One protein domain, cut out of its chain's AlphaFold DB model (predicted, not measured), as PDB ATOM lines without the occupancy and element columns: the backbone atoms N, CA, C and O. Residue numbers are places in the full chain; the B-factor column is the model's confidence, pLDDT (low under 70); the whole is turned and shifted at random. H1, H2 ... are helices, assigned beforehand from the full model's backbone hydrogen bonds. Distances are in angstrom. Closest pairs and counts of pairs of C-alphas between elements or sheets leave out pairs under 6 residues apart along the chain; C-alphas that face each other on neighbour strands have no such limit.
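What this domain is: This is residues 12 to 98 of the 264 residues of an uncharacterized protein of Opitutaceae bacterium TAV4 (UniProt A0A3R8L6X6). The longest helix, H2, makes a base from which three helices, H3, H4 and H5, rise on the same side at steep to nearly right angles, loosely side by side and alternating in direction, their centres making a triangle. H1 hangs beyond the first end of H2 on its other side, and H6 reaches away past H5 as an arm; residues 12 to 17 and 89 to 98 stick out. The printed part has 87 residues, with six named helices, H1 to H6 in chain order, and no named strand; the class is all helix. It is only just loose, close to compact, with a radius of gyration of the C-alphas of 14.7 A, and its outline is flat, spanning 43 by 36 by 19 A.

Where its parts are: H2, residues 23 to 37, is 20.8 A long from first to last C-alpha and begins at C-alpha 23, (121.357, 134.672, 141.976). H1, residues 12 to 20, comes before it and begins at C-alpha 12, (112.166, 147.593, 153.396). After it come H3, residues 39 to 48, 14.3 A long; H4, residues 53 to 64, 16.2 A long; and H5, residues 72 to 80, 12.5 A long. H6, residues 87 to 96, is 14.4 A long and ends at C-alpha 96, (143.292, 152.924, 140.244).

How they stand to each other: H2 is the hub and touches three helices. With residues 24 to 29 alone it touches H5, about perpendicular at 76 degrees; the closest C-alphas, of Ala 28 and Pro 72, are 5.6 A apart. Residues 32 to 36 of H2 touch residues 63 to 64 of H4, about perpendicular at 85 degrees; the closest C-alphas, of Arg 36 and Leu 63, are 5.6 A apart. H2 and H3 touch only at the corner by their link, at a steep tilt of 67 degrees; the closest C-alphas, of Cys 35 and Arg 42, are 5.0 A apart. H3 and H4 are close but not clearly touching, at a shallow tilt of 20 degrees, opposite ways; the closest C-alphas, of Trp 46 and Arg 56, are 6.8 A apart. H4 and H5 are also close but not clearly touching, at a shallow tilt of 22 degrees, opposite ways; the closest C-alphas, of Ile 55 and Leu 79, are 6.1 A apart. H1 is close to H2 but not clearly touching; the closest C-alphas, of His 18 and Ala 26, are 7.4 A apart. H6 touches no helix and is apart from H5. In H1 to H6 every O i to N i+4 pair is within hydrogen-bond range.

The domain as a whole: The two C-alphas farthest apart, of Val 40 and Leu 98, are 45.5 A apart. The printed part has no cut and no long link. Mean pLDDT of the printed part is 71.0, and 34 residues are under 70, among them residues 79 to 98; H6 has a mean of 47.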
ATOM      1  N   SER A  12     112.718 147.550 154.760       61.91
ATOM      2  CA  SER A  12     112.166 147.593 153.396       61.91
ATOM      3  C   SER A  12     113.275 147.687 152.345       61.91
ATOM      4  O   SER A  12     113.192 147.028 151.308       61.91
ATOM      5  N   ASP A  13     114.331 148.456 152.619       64.88
ATOM      6  CA  ASP A  13     115.481 148.589 151.725       64.88
ATOM      7  C   ASP A  13     116.259 147.267 151.591       64.88
ATOM      8  O   ASP A  13     116.711 146.935 150.493       64.88
ATOM      9  N   ASP A  14     116.346 146.461 152.654       71.50
ATOM     10  CA  ASP A  14     116.993 145.144 152.616       71.50
ATOM     11  C   ASP A  14     116.232 144.115 151.772       71.50
ATOM     12  O   ASP A  14     116.838 143.366 151.002       71.50
ATOM     13  N   VAL A  15     114.900 144.091 151.857       73.19
ATOM     14  CA  VAL A  15     114.068 143.232 150.996       73.19
ATOM     15  C   VAL A  15     114.289 143.590 149.534       73.19
ATOM     16  O   VAL A  15     114.507 142.713 148.695       73.19
ATOM     17  N   LEU A  16     114.245 144.885 149.229       64.38
ATOM     18  CA  LEU A  16     114.465 145.376 147.880       64.38
ATOM     19  C   LEU A  16     115.867 145.001 147.399       64.38
ATOM     20  O   LEU A  16     116.011 144.471 146.297       64.38
ATOM     21  N   ARG A  17     116.896 145.213 148.225       67.56
ATOM     22  CA  ARG A  17     118.277 144.823 147.925       67.56
ATOM     23  C   ARG A  17     118.375 143.342 147.555       67.56
ATOM     24  O   ARG A  17     118.870 143.035 146.476       67.56
ATOM     25  N   HIS A  18     117.819 142.439 148.363       75.69
ATOM     26  CA  HIS A  18     117.857 140.999 148.083       75.69
ATOM     27  C   HIS A  18     117.137 140.589 146.798       75.69
ATOM     28  O   HIS A  18     117.616 139.710 146.086       75.69
ATOM     29  N   LEU A  19     116.012 141.227 146.463       65.56
ATOM     30  CA  LEU A  19     115.287 140.942 145.217       65.56
ATOM     31  C   LEU A  19     116.044 141.386 143.955       65.56
ATOM     32  O   LEU A  19     115.684 140.970 142.854       65.56
ATOM     33  N   ALA A  20     117.062 142.233 144.098       61.09
ATOM     34  CA  ALA A  20     117.858 142.753 142.990       61.09
ATOM     35  C   ALA A  20     119.281 142.205 142.918       61.09
ATOM     36  O   ALA A  20     119.978 142.489 141.945       61.09
ATOM     37  N   GLU A  21     119.704 141.448 143.930       65.56
ATOM     38  CA  GLU A  21     120.968 140.720 143.917       65.56
ATOM     39  C   GLU A  21     121.001 139.720 142.749       65.56
ATOM     40  O   GLU A  21     119.972 139.217 142.289       65.56
ATOM     41  N   ASP A  22     122.203 139.421 142.261       70.69
ATOM     42  CA  ASP A  22     122.396 138.313 141.333       70.69
ATOM     43  C   ASP A  22     122.200 136.970 142.060       70.69
ATOM     44  O   ASP A  22     122.527 136.834 143.244       70.69
ATOM     45  N   ASN A  23     121.667 135.964 141.361       70.88
ATOM     46  CA  ASN A  23     121.357 134.672 141.976       70.88
ATOM     47  C   ASN A  23     122.599 133.949 142.505       70.88
ATOM     48  O   ASN A  23     122.483 133.291 143.538       70.88
ATOM     49  N   ASP A  24     123.764 134.088 141.868       71.06
ATOM     50  CA  ASP A  24     124.995 133.441 142.330       71.06
ATOM     51  C   ASP A  24     125.505 134.120 143.603       71.06
ATOM     52  O   ASP A  24     125.882 133.454 144.569       71.06
ATOM     53  N   THR A  25     125.416 135.452 143.658       76.56
ATOM     54  CA  THR A  25     125.754 136.227 144.863       76.56
ATOM     55  C   THR A  25     124.817 135.879 146.020       76.56
ATOM     56  O   THR A  25     125.264 135.623 147.142       76.56
ATOM     57  N   ALA A  26     123.512 135.805 145.752       78.50
ATOM     58  CA  ALA A  26     122.515 135.428 146.745       78.50
ATOM     59  C   ALA A  26     122.675 133.965 147.204       78.50
ATOM     60  O   ALA A  26     122.526 133.680 148.394       78.50
ATOM     61  N   ALA A  27     123.021 133.042 146.300       82.56
ATOM     62  CA  ALA A  27     123.303 131.644 146.632       82.56
ATOM     63  C   ALA A  27     124.530 131.520 147.540       82.56
ATOM     64  O   ALA A  27     124.469 130.855 148.575       82.56
ATOM     65  N   ALA A  28     125.616 132.206 147.186       82.44
ATOM     66  CA  ALA A  28     126.840 132.269 147.972       82.44
ATOM     67  C   ALA A  28     126.572 132.805 149.387       82.44
ATOM     68  O   ALA A  28     127.002 132.214 150.378       82.44
ATOM     69  N   ALA A  29     125.792 133.879 149.497       86.62
ATOM     70  CA  ALA A  29     125.416 134.442 150.784       86.62
ATOM     71  C   ALA A  29     124.536 133.482 151.614       86.62
ATOM     72  O   ALA A  29     124.803 133.289 152.798       86.62
ATOM     73  N   LEU A  30     123.533 132.831 151.004       87.88
ATOM     74  CA  LEU A  30     122.713 131.814 151.684       87.88
ATOM     75  C   LEU A  30     123.550 130.638 152.183       87.88
ATOM     76  O   LEU A  30     123.326 130.149 153.286       87.88
ATOM     77  N   PHE A  31     124.516 130.184 151.389       87.94
ATOM     78  CA  PHE A  31     125.398 129.097 151.789       87.94
ATOM     79  C   PHE A  31     126.234 129.467 153.022       87.94
ATOM     80  O   PHE A  31     126.369 128.654 153.937       87.94
ATOM     81  N   LEU A  32     126.747 130.701 153.090       87.44
ATOM     82  CA  LEU A  32     127.446 131.197 154.280       87.44
ATOM     83  C   LEU A  32     126.517 131.240 155.497       87.44
ATOM     84  O   LEU A  32     126.901 130.771 156.566       87.44
ATOM     85  N   ASP A  33     125.286 131.724 155.333       88.12
ATOM     86  CA  ASP A  33     124.292 131.771 156.413       88.12
ATOM     87  C   ASP A  33     123.922 130.359 156.917       88.12
ATOM     88  O   ASP A  33     123.817 130.121 158.125       88.12
ATOM     89  N   LEU A  34     123.826 129.376 156.016       88.56
ATOM     90  CA  LEU A  34     123.656 127.965 156.375       88.56
ATOM     91  C   LEU A  34     124.871 127.411 157.128       88.56
ATOM     92  O   LEU A  34     124.711 126.677 158.100       88.56
ATOM     93  N   CYS A  35     126.090 127.776 156.730       86.56
ATOM     94  CA  CYS A  35     127.302 127.359 157.439       86.56
ATOM     95  C   CYS A  35     127.401 127.964 158.848       86.56
ATOM     96  O   CYS A  35     127.973 127.337 159.737       86.56
ATOM     97  N   ARG A  36     126.837 129.157 159.077       88.06
ATOM     98  CA  ARG A  36     126.758 129.767 160.417       88.06
ATOM     99  C   ARG A  36     125.784 129.033 161.332       88.06
ATOM    100  O   ARG A  36     126.033 128.915 162.526       88.06
ATOM    101  N   THR A  37     124.682 128.547 160.771       88.19
ATOM    102  CA  THR A  37     123.577 127.944 161.528       88.19
ATOM    103  C   THR A  37     123.695 126.427 161.682       88.19
ATOM    104  O   THR A  37     123.161 125.877 162.641       88.19
ATOM    105  N   SER A  38     124.415 125.741 160.788       89.69
ATOM    106  CA  SER A  38     124.597 124.285 160.810       89.69
ATOM    107  C   SER A  38     126.032 123.882 161.188       89.69
ATOM    108  O   SER A  38     126.931 123.926 160.339       89.69
ATOM    109  N   PRO A  39     126.268 123.393 162.425       85.31
ATOM    110  CA  PRO A  39     127.580 122.897 162.850       85.31
ATOM    111  C   PRO A  39     128.091 121.732 161.995       85.31
ATOM    112  O   PRO A  39     129.291 121.614 161.756       85.31
ATOM    113  N   VAL A  40     127.184 120.884 161.498       87.06
ATOM    114  CA  VAL A  40     127.526 119.740 160.639       87.06
ATOM    115  C   VAL A  40     128.054 120.219 159.289       87.06
ATOM    116  O   VAL A  40     129.099 119.752 158.838       87.06
ATOM    117  N   LEU A  41     127.376 121.189 158.667       84.31
ATOM    118  CA  LEU A  41     127.812 121.761 157.393       84.31
ATOM    119  C   LEU A  41     129.146 122.500 157.554       84.31
ATOM    120  O   LEU A  41     130.044 122.339 156.729       84.31
ATOM    121  N   ARG A  42     129.307 123.237 158.659       83.88
ATOM    122  CA  ARG A  42     130.571 123.885 159.022       83.88
ATOM    123  C   ARG A  42     131.705 122.870 159.181       83.88
ATOM    124  O   ARG A  42     132.768 123.049 158.595       83.88
ATOM    125  N   SER A  43     131.479 121.771 159.902       82.56
ATOM    126  CA  SER A  43     132.473 120.700 160.066       82.56
ATOM    127  C   SER A  43     132.832 120.033 158.735       82.56
ATOM    128  O   SER A  43     134.005 119.758 158.479       82.56
ATOM    129  N   TRP A  44     131.843 119.786 157.873       85.62
ATOM    130  CA  TRP A  44     132.068 119.243 156.533       85.62
ATOM    131  C   TRP A  44     132.934 120.183 155.682       85.62
ATOM    132  O   TRP A  44     133.915 119.747 155.074       85.62
ATOM    133  N   LEU A  45     132.629 121.483 155.705       80.31
ATOM    134  CA  LEU A  45     133.383 122.510 154.990       80.31
ATOM    135  C   LEU A  45     134.837 122.588 155.489       80.31
ATOM    136  O   LEU A  45     135.769 122.654 154.688       80.31
ATOM    137  N   TRP A  46     135.046 122.482 156.804       79.62
ATOM    138  CA  TRP A  46     136.378 122.430 157.420       79.62
ATOM    139  C   TRP A  46     137.174 121.208 156.970       79.62
ATOM    140  O   TRP A  46     138.361 121.329 156.674       79.62
ATOM    141  N   GLY A  47     136.524 120.045 156.866       77.31
ATOM    142  CA  GLY A  47     137.137 118.835 156.320       77.31
ATOM    143  C   GLY A  47     137.592 119.016 154.870       77.31
ATOM    144  O   GLY A  47     138.657 118.530 154.487       77.31
ATOM    145  N   ARG A  48     136.838 119.776 154.063       74.06
ATOM    146  CA  ARG A  48     137.192 120.052 152.663       74.06
ATOM    147  C   ARG A  48     138.402 120.977 152.524       74.06
ATOM    148  O   ARG A  48     139.227 120.754 151.641       74.06
ATOM    149  N   PHE A  49     138.542 121.955 153.418       69.38
ATOM    150  CA  PHE A  49     139.680 122.883 153.464       69.38
ATOM    151  C   PHE A  49     140.789 122.461 154.441       69.38
ATOM    152  O   PHE A  49     141.676 123.255 154.750       69.38
ATOM    153  N   ALA A  50     140.794 121.205 154.902       61.59
ATOM    154  CA  ALA A  50     141.713 120.717 155.935       61.59
ATOM    155  C   ALA A  50     143.205 120.940 155.614       61.59
ATOM    156  O   ALA A  50     144.021 121.052 156.523       61.59
ATOM    157  N   LYS A  51     143.560 121.036 154.327       64.62
ATOM    158  CA  LYS A  51     144.942 121.199 153.856       64.62
ATOM    159  C   LYS A  51     145.452 122.647 153.851       64.62
ATOM    160  O   LYS A  51     146.643 122.838 153.637       64.62
ATOM    161  N   SER A  52     144.595 123.650 154.063       74.69
ATOM    162  CA  SER A  52     144.991 125.065 154.017       74.69
ATOM    163  C   SER A  52     144.582 125.800 155.290       74.69
ATOM    164  O   SER A  52     143.414 126.110 155.516       74.69
ATOM    165  N   GLU A  53     145.558 126.065 156.153       76.38
ATOM    166  CA  GLU A  53     145.343 126.759 157.424       76.38
ATOM    167  C   GLU A  53     144.905 128.215 157.241       76.38
ATOM    168  O   GLU A  53     143.980 128.658 157.913       76.38
ATOM    169  N   THR A  54     145.481 128.929 156.274       76.88
ATOM    170  CA  THR A  54     145.123 130.324 155.971       76.88
ATOM    171  C   THR A  54     143.661 130.462 155.547       76.88
ATOM    172  O   THR A  54     142.947 131.327 156.051       76.88
ATOM    173  N   ILE A  55     143.194 129.558 154.686       73.62
ATOM    174  CA  ILE A  55     141.804 129.498 154.216       73.62
ATOM    175  C   ILE A  55     140.856 129.167 155.375       73.62
ATOM    176  O   ILE A  55     139.799 129.784 155.489       73.62
ATOM    177  N   ARG A  56     141.233 128.244 156.272       75.44
ATOM    178  CA  ARG A  56     140.427 127.926 157.463       75.44
ATOM    179  C   ARG A  56     140.293 129.120 158.401       75.44
ATOM    180  O   ARG A  56     139.197 129.354 158.895       75.44
ATOM    181  N   THR A  57     141.369 129.866 158.637       79.75
ATOM    182  CA  THR A  57     141.347 131.043 159.518       79.75
ATOM    183  C   THR A  57     140.480 132.157 158.940       79.75
ATOM    184  O   THR A  57     139.665 132.734 159.657       79.75
ATOM    185  N   GLU A  58     140.592 132.422 157.637       78.94
ATOM    186  CA  GLU A  58     139.781 133.447 156.978       78.94
ATOM    187  C   GLU A  58     138.297 133.059 156.929       78.94
ATOM    188  O   GLU A  58     137.421 133.865 157.246       78.94
ATOM    189  N   LEU A  59     137.999 131.794 156.627       80.38
ATOM    190  CA  LEU A  59     136.636 131.276 156.655       80.38
ATOM    191  C   LEU A  59     136.051 131.273 158.077       80.38
ATOM    192  O   LEU A  59     134.888 131.631 158.252       80.38
ATOM    193  N   ALA A  60     136.841 130.923 159.100       82.50
ATOM    194  CA  ALA A  60     136.433 131.019 160.503       82.50
ATOM    195  C   ALA A  60     136.048 132.456 160.858       82.50
ATOM    196  O   ALA A  60     134.938 132.695 161.323       82.50
ATOM    197  N   ARG A  61     136.917 133.419 160.529       83.94
ATOM    198  CA  ARG A  61     136.685 134.851 160.753       83.94
ATOM    199  C   ARG A  61     135.373 135.324 160.125       83.94
ATOM    200  O   ARG A  61     134.629 136.083 160.742       83.94
ATOM    201  N   VAL A  62     135.078 134.879 158.905       83.75
ATOM    202  CA  VAL A  62     133.844 135.241 158.193       83.75
ATOM    203  C   VAL A  62     132.600 134.597 158.810       83.75
ATOM    204  O   VAL A  62     131.563 135.259 158.926       83.75
ATOM    205  N   LEU A  63     132.673 133.320 159.192       84.62
ATOM    206  CA  LEU A  63     131.532 132.611 159.776       84.62
ATOM    207  C   LEU A  63     131.250 133.039 161.220       84.62
ATOM    208  O   LEU A  63     130.089 133.071 161.614       84.62
ATOM    209  N   ASP A  64     132.275 133.408 161.985       84.69
ATOM    210  CA  ASP A  64     132.118 133.897 163.360       84.69
ATOM    211  C   ASP A  64     131.659 135.364 163.406       84.69
ATOM    212  O   ASP A  64     131.107 135.825 164.404       84.69
ATOM    213  N   SER A  65     131.823 136.097 162.302       81.25
ATOM    214  CA  SER A  65     131.248 137.426 162.128       81.25
ATOM    215  C   SER A  65     129.731 137.358 161.923       81.25
ATOM    216  O   SER A  65     129.239 136.702 161.002       81.25
ATOM    217  N   SER A  66     128.993 138.140 162.717       69.75
ATOM    218  CA  SER A  66     127.553 138.383 162.532       69.75
ATOM    219  C   SER A  66     127.245 139.354 161.387       69.75
ATOM    220  O   SER A  66     126.085 139.532 161.028       69.75
ATOM    221  N   GLN A  67     128.265 140.010 160.824       73.25
ATOM    222  CA  GLN A  67     128.088 140.954 159.724       73.25
ATOM    223  C   GLN A  67     127.920 140.224 158.381       73.25
ATOM    224  O   GLN A  67     128.601 139.216 158.130       73.25
ATOM    225  N   PRO A  68     127.049 140.736 157.493       68.69
ATOM    226  CA  PRO A  68     126.935 140.227 156.136       68.69
ATOM    227  C   PRO A  68     128.255 140.429 155.384       68.69
ATOM    228  O   PRO A  68     128.934 141.446 155.527       68.69
ATOM    229  N   VAL A  69     128.625 139.439 154.571       75.19
ATOM    230  CA  VAL A  69     129.813 139.537 153.718       75.19
ATOM    231  C   VAL A  69     129.482 140.458 152.551       75.19
ATOM    232  O   VAL A  69     128.519 140.204 151.833       75.19
ATOM    233  N   ALA A  70     130.272 141.519 152.379       69.00
ATOM    234  CA  ALA A  70     130.056 142.516 151.332       69.00
ATOM    235  C   ALA A  70     130.156 141.920 149.916       69.00
ATOM    236  O   ALA A  70     129.381 142.306 149.047       69.00
ATOM    237  N   ASP A  71     131.069 140.963 149.711       74.81
ATOM    238  CA  ASP A  71     131.210 140.217 148.459       74.81
ATOM    239  C   ASP A  71     131.435 138.711 148.724       74.81
ATOM    240  O   ASP A  71     132.566 138.254 148.932       74.81
ATOM    241  N   PRO A  72     130.347 137.924 148.778       78.25
ATOM    242  CA  PRO A  72     130.410 136.480 148.976       78.25
ATOM    243  C   PRO A  72     131.125 135.730 147.842       78.25
ATOM    244  O   PRO A  72     131.758 134.709 148.103       78.25
ATOM    245  N   LEU A  73     131.038 136.206 146.595       74.75
ATOM    246  CA  LEU A  73     131.636 135.517 145.447       74.75
ATOM    247  C   LEU A  73     133.149 135.721 145.407       74.75
ATOM    248  O   LEU A  73     133.882 134.744 145.248       74.75
ATOM    249  N   ALA A  74     133.627 136.944 145.654       72.38
ATOM    250  CA  ALA A  74     135.059 137.207 145.782       72.38
ATOM    251  C   ALA A  74     135.689 136.382 146.913       72.38
ATOM    252  O   ALA A  74     136.810 135.880 146.771       72.38
ATOM    253  N   LEU A  75     134.957 136.177 148.017       75.62
ATOM    254  CA  LEU A  75     135.380 135.266 149.076       75.62
ATOM    255  C   LEU A  75     135.537 133.839 148.533       75.62
ATOM    256  O   LEU A  75     136.615 133.269 148.672       75.62
ATOM    257  N   PHE A  76     134.522 133.264 147.879       74.12
ATOM    258  CA  PHE A  76     134.623 131.894 147.355       74.12
ATOM    259  C   PHE A  76     135.724 131.712 146.317       74.12
ATOM    260  O   PHE A  76     136.418 130.699 146.358       74.12
ATOM    261  N   SER A  77     135.945 132.695 145.453       69.62
ATOM    262  CA  SER A  77     137.057 132.681 144.504       69.62
ATOM    263  C   SER A  77     138.422 132.764 145.182       69.62
ATOM    264  O   SER A  77     139.368 132.081 144.793       69.62
ATOM    265  N   THR A  78     138.527 133.529 146.268       71.19
ATOM    266  CA  THR A  78     139.737 133.533 147.099       71.19
ATOM    267  C   THR A  78     139.957 132.166 147.756       71.19
ATOM    268  O   THR A  78     141.084 131.678 147.805       71.19
ATOM    269  N   LEU A  79     138.884 131.512 148.220       69.56
ATOM    270  CA  LEU A  79     138.941 130.188 148.851       69.56
ATOM    271  C   LEU A  79     139.222 129.053 147.847       69.56
ATOM    272  O   LEU A  79     139.827 128.050 148.225       69.56
ATOM    273  N   SER A  80     138.795 129.177 146.586       67.06
ATOM    274  CA  SER A  80     139.032 128.169 145.541       67.06
ATOM    275  C   SER A  80     140.408 128.291 144.882       67.06
ATOM    276  O   SER A  80     140.850 127.352 144.223       67.06
ATOM    277  N   GLY A  81     141.098 129.425 145.059       60.66
ATOM    278  CA  GLY A  81     142.351 129.727 144.361       60.66
ATOM    279  C   GLY A  81     142.159 130.086 142.881       60.66
ATOM    280  O   GLY A  81     143.144 130.326 142.184       60.66
ATOM    281  N   GLU A  82     140.912 130.157 142.405       56.69
ATOM    282  CA  GLU A  82     140.564 130.635 141.070       56.69
ATOM    283  C   GLU A  82     140.142 132.102 141.162       56.69
ATOM    284  O   GLU A  82     139.116 132.411 141.771       56.69
ATOM    285  N   PRO A  83     140.896 133.043 140.574       50.78
ATOM    286  CA  PRO A  83     140.518 134.438 140.678       50.78
ATOM    287  C   PRO A  83     139.243 134.697 139.857       50.78
ATOM    288  O   PRO A  83     139.094 134.156 138.755       50.78
ATOM    289  N   VAL A  84     138.367 135.583 140.354       51.81
ATOM    290  CA  VAL A  84     137.250 136.200 139.604       51.81
ATOM    291  C   VAL A  84     137.853 137.051 138.474       51.81
ATOM    292  O   VAL A  84     137.996 138.268 138.553       51.81
ATOM    293  N   THR A  85     138.399 136.411 137.445       48.25
ATOM    294  CA  THR A  85     139.496 137.008 136.659       48.25
ATOM    295  C   THR A  85     139.071 138.027 135.605       48.25
ATOM    296  O   THR A  85     139.947 138.657 135.017       48.25
ATOM    297  N   GLY A  86     137.778 138.242 135.367       42.84
ATOM    298  CA  GLY A  86     137.308 139.202 134.361       42.84
ATOM    299  C   GLY A  86     136.912 140.552 134.952       42.84
ATOM    300  O   GLY A  86     137.570 141.562 134.714       42.84
ATOM    301  N   ALA A  87     135.831 140.556 135.732       43.72
ATOM    302  CA  ALA A  87     135.155 141.777 136.163       43.72
ATOM    303  C   ALA A  87     135.941 142.562 137.225       43.72
ATOM    304  O   ALA A  87     136.089 143.775 137.103       43.72
ATOM    305  N   ASP A  88     136.525 141.884 138.213       48.06
ATOM    306  CA  ASP A  88     137.191 142.556 139.336       48.06
ATOM    307  C   ASP A  88     138.526 143.180 138.941       48.06
ATOM    308  O   ASP A  88     138.914 144.220 139.468       48.06
ATOM    309  N   ARG A  89     139.225 142.593 137.960       44.44
ATOM    310  CA  ARG A  89     140.440 143.195 137.388       44.44
ATOM    311  C   ARG A  89     140.125 144.456 136.599       44.44
ATOM    312  O   ARG A  89     140.890 145.413 136.675       44.44
ATOM    313  N   GLU A  90     139.008 144.468 135.878       40.78
ATOM    314  CA  GLU A  90     138.552 145.639 135.134       40.78
ATOM    315  C   GLU A  90     138.056 146.730 136.099       40.78
ATOM    316  O   GLU A  90     138.452 147.883 135.967       40.78
ATOM    317  N   ILE A  91     137.320 146.369 137.155       50.78
ATOM    318  CA  ILE A  91     136.872 147.290 138.214       50.78
ATOM    319  C   ILE A  91     138.057 147.858 139.009       50.78
ATOM    320  O   ILE A  91     138.113 149.063 139.238       50.78
ATOM    321  N   ALA A  92     139.033 147.033 139.395       49.94
ATOM    322  CA  ALA A  92     140.218 147.476 140.131       49.94
ATOM    323  C   ALA A  92     141.168 148.324 139.265       49.94
ATOM    324  O   ALA A  92     141.800 149.253 139.772       49.94
ATOM    325  N   ALA A  93     141.261 148.041 137.961       49.25
ATOM    326  CA  ALA A  93     141.966 148.899 137.010       49.25
ATOM    327  C   ALA A  93     141.257 150.256 136.868       49.25
ATOM    328  O   ALA A  93     141.894 151.297 136.991       49.25
ATOM    329  N   LEU A  94     139.926 150.251 136.745       49.94
ATOM    330  CA  LEU A  94     139.117 151.469 136.702       49.94
ATOM    331  C   LEU A  94     139.192 152.276 138.011       49.94
ATOM    332  O   LEU A  94     139.144 153.499 137.971       49.94
ATOM    333  N   GLN A  95     139.340 151.626 139.170       48.75
ATOM    334  CA  GLN A  95     139.477 152.290 140.472       48.75
ATOM    335  C   GLN A  95     140.857 152.926 140.694       48.75
ATOM    336  O   GLN A  95     140.928 153.976 141.333       48.75
ATOM    337  N   ARG A  96     141.941 152.331 140.170       48.38
ATOM    338  CA  ARG A  96     143.292 152.924 140.244       48.38
ATOM    339  C   ARG A  96     143.434 154.191 139.404       48.38
ATOM    340  O   ARG A  96     144.214 155.064 139.773       48.38
ATOM    341  N   ASP A  97     142.653 154.309 138.336       49.12
ATOM    342  CA  ASP A  97     142.771 155.390 137.356       49.12
ATOM    343  C   ASP A  97     141.836 156.591 137.619       49.12
ATOM    344  O   ASP A  97     141.718 157.476 136.767       49.12
ATOM    345  N   LEU A  98     141.158 156.678 138.776       45.59
ATOM    346  CA  LEU A  98     140.187 157.754 139.032       45.59
ATOM    347  C   LEU A  98     140.768 158.959 139.818       45.59
ATOM    348  O   LEU A  98     140.993 158.853 141.024       45.59
TER     349      LEU A  98